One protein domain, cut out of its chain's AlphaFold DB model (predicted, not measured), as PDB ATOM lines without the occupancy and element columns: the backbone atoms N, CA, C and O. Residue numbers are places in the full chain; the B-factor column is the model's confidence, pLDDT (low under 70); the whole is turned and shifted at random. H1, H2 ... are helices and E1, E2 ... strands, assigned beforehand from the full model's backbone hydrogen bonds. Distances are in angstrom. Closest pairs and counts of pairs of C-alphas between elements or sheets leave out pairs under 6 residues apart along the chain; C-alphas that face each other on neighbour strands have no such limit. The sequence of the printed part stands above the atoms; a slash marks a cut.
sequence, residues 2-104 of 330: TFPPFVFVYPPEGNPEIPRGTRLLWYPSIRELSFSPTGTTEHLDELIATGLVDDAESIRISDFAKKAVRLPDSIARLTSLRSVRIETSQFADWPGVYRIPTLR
ATOM      1  N   THR A   2      -9.328  35.264  88.807       27.02
ATOM      2  CA  THR A   2      -7.917  35.327  88.431       27.02
ATOM      3  C   THR A   2      -7.369  36.668  88.904       27.02
ATOM      4  O   THR A   2      -7.854  37.716  88.483       27.02
ATOM      5  N   PHE A   3      -6.419  36.644  89.838       30.23
ATOM      6  CA  PHE A   3      -5.683  37.845  90.221       30.23
ATOM      7  C   PHE A   3      -5.017  38.427  88.961       30.23
ATOM      8  O   PHE A   3      -4.514  37.645  88.147       30.23
ATOM      9  N   PRO A   4      -5.024  39.757  88.757       34.09
ATOM     10  CA  PRO A   4      -4.232  40.360  87.693       34.09
ATOM     11  C   PRO A   4      -2.762  39.943  87.878       34.09
ATOM     12  O   PRO A   4      -2.340  39.734  89.020       34.09
ATOM     13  N   PRO A   5      -1.988  39.773  86.792       35.44
ATOM     14  CA  PRO A   5      -0.597  39.355  86.891       35.44
ATOM     15  C   PRO A   5       0.142  40.316  87.825       35.44
ATOM     16  O   PRO A   5       0.177  41.523  87.593       35.44
ATOM     17  N   PHE A   6       0.667  39.779  88.926       37.12
ATOM     18  CA  PHE A   6       1.465  40.536  89.877       37.12
ATOM     19  C   PHE A   6       2.693  41.072  89.142       37.12
ATOM     20  O   PHE A   6       3.583  40.302  88.785       37.12
ATOM     21  N   VAL A   7       2.764  42.382  88.927       38.25
ATOM     22  CA  VAL A   7       4.047  43.024  88.656       38.25
ATOM     23  C   VAL A   7       4.679  43.232  90.022       38.25
ATOM     24  O   VAL A   7       4.321  44.129  90.780       38.25
ATOM     25  N   PHE A   8       5.567  42.324  90.406       43.59
ATOM     26  CA  PHE A   8       6.454  42.617  91.516       43.59
ATOM     27  C   PHE A   8       7.359  43.775  91.078       43.59
ATOM     28  O   PHE A   8       7.985  43.681  90.026       43.59
ATOM     29  N   VAL A   9       7.553  44.787  91.926       46.56
ATOM     30  CA  VAL A   9       8.846  45.502  91.944       46.56
ATOM     31  C   VAL A   9       9.814  44.620  92.740       46.56
ATOM     32  O   VAL A   9      10.366  45.004  93.761       46.56
ATOM     33  N   TYR A  10       9.941  43.361  92.321       41.12
ATOM     34  CA  TYR A  10      11.180  42.623  92.483       41.12
ATOM     35  C   TYR A  10      12.019  43.027  91.282       41.12
ATOM     36  O   TYR A  10      11.441  43.240  90.216       41.12
ATOM     37  N   PRO A  11      13.350  43.104  91.388       39.84
ATOM     38  CA  PRO A  11      14.142  43.067  90.178       39.84
ATOM     39  C   PRO A  11      13.789  41.729  89.499       39.84
ATOM     40  O   PRO A  11      14.125  40.685  90.068       39.84
ATOM     41  N   PRO A  12      13.130  41.676  88.318       40.19
ATOM     42  CA  PRO A  12      13.560  40.628  87.416       40.19
ATOM     43  C   PRO A  12      15.047  40.931  87.234       40.19
ATOM     44  O   PRO A  12      15.425  42.104  87.139       40.19
ATOM     45  N   GLU A  13      15.913  39.935  87.312       42.97
ATOM     46  CA  GLU A  13      17.310  40.117  86.932       42.97
ATOM     47  C   GLU A  13      17.348  40.914  85.606       42.97
ATOM     48  O   GLU A  13      16.979  40.373  84.569       42.97
ATOM     49  N   GLY A  14      17.649  42.225  85.640       48.75
ATOM     50  CA  GLY A  14      17.645  43.053  84.426       48.75
ATOM     51  C   GLY A  14      16.999  44.448  84.416       48.75
ATOM     52  O   GLY A  14      17.198  45.104  83.400       48.75
ATOM     53  N   ASN A  15      16.297  44.962  85.443       57.22
ATOM     54  CA  ASN A  15      16.004  46.416  85.477       57.22
ATOM     55  C   ASN A  15      17.035  47.160  86.355       57.22
ATOM     56  O   ASN A  15      16.923  47.100  87.582       57.22
ATOM     57  N   PRO A  16      18.042  47.836  85.763       60.12
ATOM     58  CA  PRO A  16      19.088  48.535  86.511       60.12
ATOM     59  C   PRO A  16      18.590  49.798  87.229       60.12
ATOM     60  O   PRO A  16      19.310  50.315  88.079       60.12
ATOM     61  N   GLU A  17      17.393  50.294  86.905       62.50
ATOM     62  CA  GLU A  17      16.840  51.519  87.493       62.50
ATOM     63  C   GLU A  17      16.202  51.274  88.867       62.50
ATOM     64  O   GLU A  17      16.103  52.200  89.664       62.50
ATOM     65  N   ILE A  18      15.805  50.034  89.187       61.66
ATOM     66  CA  ILE A  18      15.189  49.699  90.480       61.66
ATOM     67  C   ILE A  18      16.286  49.379  91.510       61.66
ATOM     68  O   ILE A  18      17.052  48.426  91.312       61.66
ATOM     69  N   PRO A  19      16.336  50.082  92.656       60.31
ATOM     70  CA  PRO A  19      17.315  49.800  93.697       60.31
ATOM     71  C   PRO A  19      17.218  48.372  94.236       60.31
ATOM     72  O   PRO A  19      16.129  47.834  94.489       60.31
ATOM     73  N   ARG A  20      18.379  47.747  94.459       60.44
ATOM     74  CA  ARG A  20      18.457  46.395  95.026       60.44
ATOM     75  C   ARG A  20      17.864  46.376  96.434       60.44
ATOM     76  O   ARG A  20      18.291  47.127  97.297       60.44
ATOM     77  N   GLY A  21      16.937  45.451  96.683       59.12
ATOM     78  CA  GLY A  21      16.279  45.319  97.987       59.12
ATOM     79  C   GLY A  21      14.984  46.124  98.124       59.12
ATOM     80  O   GLY A  21      14.371  46.087  99.193       59.12
ATOM     81  N   THR A  22      14.524  46.789  97.057       60.59
ATOM     82  CA  THR A  22      13.180  47.379  97.004       60.59
ATOM     83  C   THR A  22      12.134  46.301  97.280       60.59
ATOM     84  O   THR A  22      12.112  45.243  96.658       60.59
ATOM     85  N   ARG A  23      11.274  46.562  98.264       67.31
ATOM     86  CA  ARG A  23      10.203  45.662  98.708       67.31
ATOM     87  C   ARG A  23       8.849  46.364  98.605       67.31
ATOM     88  O   ARG A  23       8.013  46.290  99.511       67.31
ATOM     89  N   LEU A  24       8.672  47.071  97.498       69.81
ATOM     90  CA  LEU A  24       7.437  47.723  97.090       69.81
ATOM     91  C   LEU A  24       6.780  46.875  95.996       69.81
ATOM     92  O   LEU A  24       7.418  46.037  95.364       69.81
ATOM     93  N   LEU A  25       5.482  47.036  95.811       71.94
ATOM     94  CA  LEU A  25       4.693  46.397  94.769       71.94
ATOM     95  C   LEU A  25       4.063  47.532  93.969       71.94
ATOM     96  O   LEU A  25       3.347  48.352  94.530       71.94
ATOM     97  N   TRP A  26       4.367  47.610  92.682       80.12
ATOM     98  CA  TRP A  26       3.800  48.595  91.772       80.12
ATOM     99  C   TRP A  26       2.845  47.858  90.853       80.12
ATOM    100  O   TRP A  26       3.231  46.877  90.218       80.12
ATOM    101  N   TYR A  27       1.603  48.318  90.791       78.56
ATOM    102  CA  TYR A  27       0.561  47.725  89.970       78.56
ATOM    103  C   TYR A  27       0.158  48.710  88.863       78.56
ATOM    104  O   TYR A  27      -0.840  49.413  89.030       78.56
ATOM    105  N   PRO A  28       0.878  48.751  87.718       76.44
ATOM    106  CA  PRO A  28       0.621  49.716  86.646       76.44
ATOM    107  C   PRO A  28      -0.831  49.702  86.153       76.44
ATOM    108  O   PRO A  28      -1.423  50.748  85.917       76.44
ATOM    109  N   SER A  29      -1.443  48.514  86.062       80.38
ATOM    110  CA  SER A  29      -2.816  48.341  85.567       80.38
ATOM    111  C   SER A  29      -3.878  49.044  86.415       80.38
ATOM    112  O   SER A  29      -4.967  49.314  85.917       80.38
ATOM    113  N   ILE A  30      -3.584  49.300  87.693       82.88
ATOM    114  CA  ILE A  30      -4.475  49.999  88.631       82.88
ATOM    115  C   ILE A  30      -3.812  51.241  89.244       82.88
ATOM    116  O   ILE A  30      -4.355  51.815  90.184       82.88
ATOM    117  N   ARG A  31      -2.631  51.626  88.738       89.12
ATOM    118  CA  ARG A  31      -1.809  52.744  89.218       89.12
ATOM    119  C   ARG A  31      -1.671  52.787  90.746       89.12
ATOM    120  O   ARG A  31      -1.786  53.847  91.365       89.12
ATOM    121  N   GLU A  32      -1.459  51.626  91.364       88.69
ATOM    122  CA  GLU A  32      -1.351  51.479  92.822       88.69
ATOM    123  C   GLU A  32       0.069  51.094  93.232       88.69
ATOM    124  O   GLU A  32       0.624  50.104  92.757       88.69
ATOM    125  N   LEU A  33       0.634  51.847  94.173       87.50
ATOM    126  CA  LEU A  33       1.851  51.493  94.886       87.50
ATOM    127  C   LEU A  33       1.480  50.854  96.228       87.50
ATOM    128  O   LEU A  33       0.888  51.494  97.089       87.50
ATOM    129  N   SER A  34       1.833  49.596  96.452       81.62
ATOM    130  CA  SER A  34       1.616  48.909  97.725       81.62
ATOM    131  C   SER A  34       2.935  48.538  98.377       81.62
ATOM    132  O   SER A  34       3.889  48.137  97.719       81.62
ATOM    133  N   PHE A  35       2.986  48.578  99.701       73.31
ATOM    134  CA  PHE A  35       4.115  48.008 100.436       73.31
ATOM    135  C   PHE A  35       3.965  46.482 100.511       73.31
ATOM    136  O   PHE A  35       2.854  45.975 100.680       73.31
ATOM    137  N   SER A  36       5.065  45.744 100.322       58.25
ATOM    138  CA  SER A  36       5.041  44.276 100.327       58.25
ATOM    139  C   SER A  36       4.999  43.682 101.744       58.25
ATOM    140  O   SER A  36       5.375  44.360 102.706       58.25
ATOM    141  N   PRO A  37       4.705  42.366 101.845       54.09
ATOM    142  CA  PRO A  37       4.734  41.566 103.057       54.09
ATOM    143  C   PRO A  37       5.933  41.645 104.005       54.09
ATOM    144  O   PRO A  37       5.902  41.131 105.121       54.09
ATOM    145  N   THR A  38       7.029  42.241 103.556       55.22
ATOM    146  CA  THR A  38       8.270  42.335 104.322       55.22
ATOM    147  C   THR A  38       9.020  43.639 104.034       55.22
ATOM    148  O   THR A  38      10.218  43.733 104.318       55.22
ATOM    149  N   GLY A  39       8.355  44.610 103.398       55.53
ATOM    150  CA  GLY A  39       8.982  45.816 102.871       55.53
ATOM    151  C   GLY A  39       9.054  46.977 103.844       55.53
ATOM    152  O   GLY A  39       8.167  47.173 104.670       55.53
ATOM    153  N   THR A  40      10.133  47.745 103.730       62.19
ATOM    154  CA  THR A  40      10.335  49.027 104.408       62.19
ATOM    155  C   THR A  40      10.104  50.174 103.422       62.19
ATOM    156  O   THR A  40      10.066  49.971 102.207       62.19
ATOM    157  N   THR A  41       9.956  51.392 103.939       65.44
ATOM    158  CA  THR A  41       9.929  52.615 103.125       65.44
ATOM    159  C   THR A  41      11.322  53.096 102.718       65.44
ATOM    160  O   THR A  41      11.424  54.096 102.018       65.44
ATOM    161  N   GLU A  42      12.385  52.379 103.106       69.62
ATOM    162  CA  GLU A  42      13.790  52.791 102.936       69.62
ATOM    163  C   GLU A  42      14.184  53.037 101.469       69.62
ATOM    164  O   GLU A  42      15.095  53.813 101.224       69.62
ATOM    165  N   HIS A  43      13.465  52.452 100.503       73.44
ATOM    166  CA  HIS A  43      13.717  52.634  99.064       73.44
ATOM    167  C   HIS A  43      12.624  53.432  98.336       73.44
ATOM    168  O   HIS A  43      12.621  53.496  97.108       73.44
ATOM    169  N   LEU A  44      11.658  54.015  99.057       79.06
ATOM    170  CA  LEU A  44      10.588  54.780  98.416       79.06
ATOM    171  C   LEU A  44      11.126  56.067  97.776       79.06
ATOM    172  O   LEU A  44      10.739  56.382  96.655       79.06
ATOM    173  N   ASP A  45      12.061  56.753  98.437       83.62
ATOM    174  CA  ASP A  45      12.749  57.924  97.874       83.62
ATOM    175  C   ASP A  45      13.442  57.605  96.549       83.62
ATOM    176  O   ASP A  45      13.280  58.318  95.559       83.62
ATOM    177  N   GLU A  46      14.196  56.509  96.524       80.88
ATOM    178  CA  GLU A  46      14.942  56.084  95.347       80.88
ATOM    179  C   GLU A  46      13.999  55.664  94.215       80.88
ATOM    180  O   GLU A  46      14.210  56.061  93.073       80.88
ATOM    181  N   LEU A  47      12.913  54.941  94.520       79.31
ATOM    182  CA  LEU A  47      11.911  54.567  93.520       79.31
ATOM    183  C   LEU A  47      11.227  55.800  92.916       79.31
ATOM    184  O   LEU A  47      11.089  55.879  91.699       79.31
ATOM    185  N   ILE A  48      10.854  56.786  93.733       86.31
ATOM    186  CA  ILE A  48      10.307  58.061  93.240       86.31
ATOM    187  C   ILE A  48      11.357  58.804  92.396       86.31
ATOM    188  O   ILE A  48      11.023  59.458  91.408       86.31
ATOM    189  N   ALA A  49      12.646  58.692  92.729       87.12
ATOM    190  CA  ALA A  49      13.717  59.298  91.943       87.12
ATOM    191  C   ALA A  49      13.848  58.719  90.526       87.12
ATOM    192  O   ALA A  49      14.238  59.463  89.629       87.12
ATOM    193  N   THR A  50      13.465  57.457  90.308       84.00
ATOM    194  CA  THR A  50      13.483  56.831  88.972       84.00
ATOM    195  C   THR A  50      12.434  57.389  88.005       84.00
ATOM    196  O   THR A  50      12.584  57.236  86.798       84.00
ATOM    197  N   GLY A  51      11.355  57.997  88.512       85.19
ATOM    198  CA  GLY A  51      10.199  58.410  87.704       85.19
ATOM    199  C   GLY A  51       9.266  57.264  87.275       85.19
ATOM    200  O   GLY A  51       8.224  57.510  86.672       85.19
ATOM    201  N   LEU A  52       9.579  56.006  87.612       81.06
ATOM    202  CA  LEU A  52       8.801  54.822  87.203       81.06
ATOM    203  C   LEU A  52       7.386  54.753  87.799       81.06
ATOM    204  O   LEU A  52       6.574  53.948  87.346       81.06
ATOM    205  N   VAL A  53       7.114  55.543  88.838       85.56
ATOM    206  CA  VAL A  53       5.846  55.560  89.586       85.56
ATOM    207  C   VAL A  53       5.179  56.940  89.575       85.56
ATOM    208  O   VAL A  53       4.289  57.192  90.382       85.56
ATOM    209  N   ASP A  54       5.585  57.845  88.677       88.44
ATOM    210  CA  ASP A  54       5.049  59.218  88.599       88.44
ATOM    211  C   ASP A  54       3.548  59.258  88.232       88.44
ATOM    212  O   ASP A  54       2.828  60.209  88.561       88.44
ATOM    213  N   ASP A  55       3.047  58.204  87.584       90.00
ATOM    214  CA  ASP A  55       1.631  58.009  87.270       90.00
ATOM    215  C   ASP A  55       0.852  57.271  88.374       90.00
ATOM    216  O   ASP A  55      -0.333  56.989  88.194       90.00
ATOM    217  N   ALA A  56       1.467  56.987  89.529       91.69
ATOM    218  CA  ALA A  56       0.784  56.396  90.676       91.69
ATOM    219  C   ALA A  56      -0.371  57.279  91.157       91.69
ATOM    220  O   ALA A  56      -0.188  58.429  91.550       91.69
ATOM    221  N   GLU A  57      -1.573  56.707  91.172       96.19
ATOM    222  CA  GLU A  57      -2.797  57.370  91.625       96.19
ATOM    223  C   GLU A  57      -3.172  56.976  93.048       96.19
ATOM    224  O   GLU A  57      -3.879  57.714  93.743       96.19
ATOM    225  N   SER A  58      -2.691  55.823  93.511       95.19
ATOM    226  CA  SER A  58      -2.975  55.337  94.852       95.19
ATOM    227  C   SER A  58      -1.760  54.720  95.529       95.19
ATOM    228  O   SER A  58      -0.899  54.127  94.883       95.19
ATOM    229  N   ILE A  59      -1.705  54.850  96.854       91.62
ATOM    230  CA  ILE A  59      -0.720  54.178  97.693       91.62
ATOM    231  C   ILE A  59      -1.417  53.401  98.813       91.62
ATOM    232  O   ILE A  59      -2.300  53.925  99.495       91.62
ATOM    233  N   ARG A  60      -1.018  52.144  99.015       88.75
ATOM    234  CA  ARG A  60      -1.537  51.253 100.057       88.75
ATOM    235  C   ARG A  60      -0.429  50.809 100.998       88.75
ATOM    236  O   ARG A  60       0.457  50.040 100.634       88.75
ATOM    237  N   ILE A  61      -0.531  51.238 102.246       84.81
ATOM    238  CA  ILE A  61       0.410  50.954 103.323       84.81
ATOM    239  C   ILE A  61      -0.167  49.843 104.193       84.81
ATOM    240  O   ILE A  61      -1.026  50.104 105.027       84.81
ATOM    241  N   SER A  62       0.281  48.603 103.998       79.94
ATOM    242  CA  SER A  62      -0.252  47.428 104.701       79.94
ATOM    243  C   SER A  62       0.749  46.787 105.671       79.94
ATOM    244  O   SER A  62       1.944  47.087 105.686       79.94
ATOM    245  N   ASP A  63       0.208  45.958 106.560       60.22
ATOM    246  CA  ASP A  63       0.821  45.527 107.815       60.22
ATOM    247  C   ASP A  63       1.867  44.431 107.664       60.22
ATOM    248  O   ASP A  63       1.535  43.247 107.653       60.22
ATOM    249  N   PHE A  64       3.131  44.836 107.590       58.31
ATOM    250  CA  PHE A  64       4.243  43.906 107.399       58.31
ATOM    251  C   PHE A  64       5.579  44.342 107.998       58.31
ATOM    252  O   PHE A  64       6.545  43.573 108.046       58.31
ATOM    253  N   ALA A  65       5.644  45.574 108.491       50.78
ATOM    254  CA  ALA A  65       6.835  46.105 109.111       50.78
ATOM    255  C   ALA A  65       6.859  45.753 110.608       50.78
ATOM    256  O   ALA A  65       5.932  46.054 111.352       50.78
ATOM    257  N   LYS A  66       7.976  45.184 111.083       56.69
ATOM    258  CA  LYS A  66       8.306  45.115 112.526       56.69
ATOM    259  C   LYS A  66       8.712  46.487 113.102       56.69
ATOM    260  O   LYS A  66       9.140  46.566 114.250       56.69
ATOM    261  N   LYS A  67       8.680  47.538 112.278       66.69
ATOM    262  CA  LYS A  67       9.145  48.900 112.558       66.69
ATOM    263  C   LYS A  67       8.111  49.908 112.054       66.69
ATOM    264  O   LYS A  67       7.318  49.585 111.174       66.69
ATOM    265  N   ALA A  68       8.177  51.128 112.578       74.44
ATOM    266  CA  ALA A  68       7.344  52.237 112.138       74.44
ATOM    267  C   ALA A  68       7.530  52.545 110.640       74.44
ATOM    268  O   ALA A  68       8.661  52.694 110.174       74.44
ATOM    269  N   VAL A  69       6.425  52.668 109.908       77.94
ATOM    270  CA  VAL A  69       6.398  53.023 108.483       77.94
ATOM    271  C   VAL A  69       6.391  54.543 108.343       77.94
ATOM    272  O   VAL A  69       5.578  55.207 108.995       77.94
ATOM    273  N   ARG A  70       7.285  55.079 107.496       81.50
ATOM    274  CA  ARG A  70       7.370  56.516 107.200       81.50
ATOM    275  C   ARG A  70       7.355  56.833 105.708       81.50
ATOM    276  O   ARG A  70       8.183  56.274 104.998       81.50
ATOM    277  N   LEU A  71       6.465  57.706 105.239       86.81
ATOM    278  CA  LEU A  71       6.542  58.246 103.884       86.81
ATOM    279  C   LEU A  71       7.672  59.292 103.822       86.81
ATOM    280  O   LEU A  71       7.932  60.010 104.787       86.81
ATOM    281  N   PRO A  72       8.407  59.356 102.711       87.00
ATOM    282  CA  PRO A  72       9.419  60.375 102.532       87.00
ATOM    283  C   PRO A  72       8.827  61.676 101.995       87.00
ATOM    284  O   PRO A  72       7.775  61.693 101.358       87.00
ATOM    285  N   ASP A  73       9.573  62.765 102.152       87.69
ATOM    286  CA  ASP A  73       9.217  64.088 101.635       87.69
ATOM    287  C   ASP A  73       9.038  64.102 100.108       87.69
ATOM    288  O   ASP A  73       8.238  64.875  99.575       87.69
ATOM    289  N   SER A  74       9.744  63.214  99.401       90.44
ATOM    290  CA  SER A  74       9.639  63.048  97.951       90.44
ATOM    291  C   SER A  74       8.266  62.560  97.483       90.44
ATOM    292  O   SER A  74       7.964  62.717  96.302       90.44
ATOM    293  N   ILE A  75       7.394  62.059  98.376       90.81
ATOM    294  CA  ILE A  75       6.020  61.656  98.034       90.81
ATOM    295  C   ILE A  75       5.224  62.792  97.378       90.81
ATOM    296  O   ILE A  75       4.364  62.542  96.537       90.81
ATOM    297  N   ALA A  76       5.569  64.046  97.689       91.62
ATOM    298  CA  ALA A  76       4.981  65.237  97.081       91.62
ATOM    299  C   ALA A  76       5.229  65.344  95.562       91.62
ATOM    300  O   ALA A  76       4.526  66.088  94.879       91.62
ATOM    301  N   ARG A  77       6.213  64.612  95.014       92.62
ATOM    302  CA  ARG A  77       6.501  64.562  93.570       92.62
ATOM    303  C   ARG A  77       5.487  63.734  92.787       92.62
ATOM    304  O   ARG A  77       5.378  63.924  91.580       92.62
ATOM    305  N   LEU A  78       4.744  62.845  93.449       93.25
ATOM    306  CA  LEU A  78       3.734  62.010  92.806       93.25
ATOM    307  C   LEU A  78       2.463  62.830  92.559       93.25
ATOM    308  O   LEU A  78       1.468  62.710  93.268       93.25
ATOM    309  N   THR A  79       2.493  63.688  91.539       94.12
ATOM    310  CA  THR A  79       1.404  64.630  91.225       94.12
ATOM    311  C   THR A  79       0.109  63.952  90.773       94.12
ATOM    312  O   THR A  79      -0.937  64.594  90.700       94.12
ATOM    313  N   SER A  80       0.166  62.659  90.451       95.81
ATOM    314  CA  SER A  80      -1.004  61.847  90.108       95.81
ATOM    315  C   SER A  80      -1.680  61.240  91.344       95.81
ATOM    316  O   SER A  80      -2.823  60.791  91.243       95.81
ATOM    317  N   LEU A  81      -1.022  61.261  92.511       96.62
ATOM    318  CA  LEU A  81      -1.446  60.546  93.712       96.62
ATOM    319  C   LEU A  81      -2.683  61.195  94.338       96.62
ATOM    320  O   LEU A  81      -2.650  62.336  94.795       96.62
ATOM    321  N   ARG A  82      -3.788  60.453  94.381       97.81
ATOM    322  CA  ARG A  82      -5.097  60.927  94.861       97.81
ATOM    323  C   ARG A  82      -5.641  60.121  96.025       97.81
ATOM    324  O   ARG A  82      -6.524  60.615  96.718       97.81
ATOM    325  N   SER A  83      -5.149  58.906  96.236       97.81
ATOM    326  CA  SER A  83      -5.683  57.995  97.245       97.81
ATOM    327  C   SER A  83      -4.578  57.424  98.125       97.81
ATOM    328  O   SER A  83      -3.616  56.845  97.630       97.81
ATOM    329  N   VAL A  84      -4.742  57.533  99.441       95.69
ATOM    330  CA  VAL A  84      -3.861  56.905 100.434       95.69
ATOM    331  C   VAL A  84      -4.690  55.950 101.278       95.69
ATOM    332  O   VAL A  84      -5.732  56.316 101.825       95.69
ATOM    333  N   ARG A  85      -4.218  54.712 101.408       93.75
ATOM    334  CA  ARG A  85      -4.813  53.691 102.264       93.75
ATOM    335  C   ARG A  85      -3.810  53.238 103.319       93.75
ATOM    336  O   ARG A  85      -2.739  52.754 102.971       93.75
ATOM    337  N   ILE A  86      -4.173  53.353 104.593       91.44
ATOM    338  CA  ILE A  86      -3.341  52.975 105.741       91.44
ATOM    339  C   ILE A  86      -3.989  51.782 106.449       91.44
ATOM    340  O   ILE A  86      -5.031  51.915 107.079       91.44
ATOM    341  N   GLU A  87      -3.356  50.615 106.354       88.06
ATOM    342  CA  GLU A  87      -3.806  49.300 106.831       88.06
ATOM    343  C   GLU A  87      -2.811  48.666 107.821       88.06
ATOM    344  O   GLU A  87      -2.611  47.451 107.831       88.06
ATOM    345  N   THR A  88      -2.139  49.471 108.648       84.25
ATOM    346  CA  THR A  88      -1.156  48.983 109.630       84.25
ATOM    347  C   THR A  88      -1.232  49.736 110.953       84.25
ATOM    348  O   THR A  88      -1.547  50.921 111.003       84.25
ATOM    349  N   SER A  89      -0.899  49.034 112.037       84.12
ATOM    350  CA  SER A  89      -0.763  49.625 113.375       84.12
ATOM    351  C   SER A  89       0.557  50.376 113.580       84.12
ATOM    352  O   SER A  89       0.711  51.070 114.578       84.12
ATOM    353  N   GLN A  90       1.514  50.218 112.661       80.38
ATOM    354  CA  GLN A  90       2.860  50.785 112.752       80.38
ATOM    355  C   GLN A  90       3.027  52.039 111.881       80.38
ATOM    356  O   GLN A  90       4.151  52.444 111.591       80.38
ATOM    357  N   PHE A  91       1.937  52.648 111.412       83.25
ATOM    358  CA  PHE A  91       2.028  53.865 110.615       83.25
ATOM    359  C   PHE A  91       2.337  55.062 111.518       83.25
ATOM    360  O   PHE A  91       1.515  55.429 112.352       83.25
ATOM    361  N   ALA A  92       3.530  55.642 111.368       80.69
ATOM    362  CA  ALA A  92       3.984  56.757 112.201       80.69
ATOM    363  C   ALA A  92       4.065  58.090 111.448       80.69
ATOM    364  O   ALA A  92       4.192  59.133 112.084       80.69
ATOM    365  N   ASP A  93       4.027  58.077 110.114       80.19
ATOM    366  CA  ASP A  93       4.276  59.270 109.305       80.19
ATOM    367  C   ASP A  93       3.017  59.880 108.702       80.19
ATOM    368  O   ASP A  93       2.738  59.831 107.506       80.19
ATOM    369  N   TRP A  94       2.259  60.513 109.571       87.56
ATOM    370  CA  TRP A  94       1.177  61.382 109.159       87.56
ATOM    371  C   TRP A  94       1.641  62.694 108.511       87.56
ATOM    372  O   TRP A  94       1.012  63.089 107.528       87.56
ATOM    373  N   PRO A  95       2.754  63.333 108.942       88.88
ATOM    374  CA  PRO A  95       3.284  64.507 108.254       88.88
ATOM    375  C   PRO A  95       3.554  64.286 106.763       88.88
ATOM    376  O   PRO A  95       3.276  65.184 105.970       88.88
ATOM    377  N   GLY A  96       4.042  63.111 106.350       88.38
ATOM    378  CA  GLY A  96       4.213  62.786 104.932       88.38
ATOM    379  C   GLY A  96       2.898  62.724 104.146       88.38
ATOM    380  O   GLY A  96       2.854  63.166 102.999       88.38
ATOM    381  N   VAL A  97       1.795  62.277 104.762       92.38
ATOM    382  CA  VAL A  97       0.459  62.276 104.128       92.38
ATOM    383  C   VAL A  97      -0.001  63.704 103.825       92.38
ATOM    384  O   VAL A  97      -0.553  63.963 102.758       92.38
ATOM    385  N   TYR A  98       0.274  64.648 104.730       91.56
ATOM    386  CA  TYR A  98      -0.121  66.054 104.578       91.56
ATOM    387  C   TYR A  98       0.596  66.781 103.439       91.56
ATOM    388  O   TYR A  98       0.126  67.813 102.966       91.56
ATOM    389  N   ARG A  99       1.713  66.223 102.960       90.12
ATOM    390  CA  ARG A  99       2.514  66.778 101.862       90.12
ATOM    391  C   ARG A  99       2.013  66.387 100.477       90.12
ATOM    392  O   ARG A  99       2.622  66.808  99.501       90.12
ATOM    393  N   ILE A 100       0.947  65.595 100.369       93.94
ATOM    394  CA  ILE A 100       0.376  65.168  99.086       93.94
ATOM    395  C   ILE A 100      -0.715  66.181  98.685       93.94
ATOM    396  O   ILE A 100      -1.859  66.052  99.129       93.94
ATOM    397  N   PRO A 101      -0.417  67.196  97.844       91.38
ATOM    398  CA  PRO A 101      -1.353  68.292  97.567       91.38
ATOM    399  C   PRO A 101      -2.581  67.849  96.762       91.38
ATOM    400  O   PRO A 101      -3.573  68.570  96.678       91.38
ATOM    401  N   THR A 102      -2.511  66.674  96.144       96.19
ATOM    402  CA  THR A 102      -3.533  66.098  95.268       96.19
ATOM    403  C   THR A 102      -4.398  65.047  95.959       96.19
ATOM    404  O   THR A 102      -5.280  64.482  95.314       96.19
ATOM    405  N   LEU A 103      -4.182  64.789  97.257       97.88
ATOM    406  CA  LEU A 103      -4.902  63.756  97.995       97.88
ATOM    407  C   LEU A 103      -6.401  64.074  98.073       97.88
ATOM    408  O   LEU A 103      -6.797  65.073  98.669       97.88
ATOM    409  N   ARG A 104      -7.230  63.203  97.491       98.44
ATOM    410  CA  ARG A 104      -8.700  63.288  97.486       98.44
ATOM    411  C   ARG A 104      -9.343  62.275  98.420       98.44
ATOM    412  O   ARG A 104     -10.340  62.604  99.052       98.44
TER     413      ARG A 104
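Overview. This is residues 2 to 104 of the 330 residues of an uncharacterized protein of Lujinxingia litoralis (UniProt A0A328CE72). With little regular structure, the chain winds in stacked turns: strands E1 to E4, a mixed sheet in that order, wall one side, and short helices H1 to H3 line the other. Of 103 printed residues, 35 are in named elements, class mixed. The whole is compact, radius of gyration of the C-alphas 12.8 A, and spans 35 by 30 by 30 A.

Along the chain. E1 is residues 24 to 27, from (7.437, 47.723, 97.090); E2 32 to 35; H1 44 to 50; E3 58 to 62; H2 73 to 77; E4 83 to 87, 13.1 A long; H3 94 to 98, ending at (-0.121, 66.054, 104.578).

Arrangement. E1 and E2 form an antiparallel hairpin, N 25 and O 34 2.7 A apart. E2, H1, E3 and E3, H2, E4 are strand-helix-strand units, parallel neighbours with a helix between, crossovers right-handed. H1 touches H2, closest C-alphas Asp 45 and Ser 74, 6.0 A. H2 has 0 of 1 O i to N i+4 pairs within hydrogen-bond range, but 2 of 2 O i to N i+3.

Size, cuts and confidence. The printed part has no cut; pLDDT is under 70 at residues 2 to 24, 36 to 42 and 63 to 67.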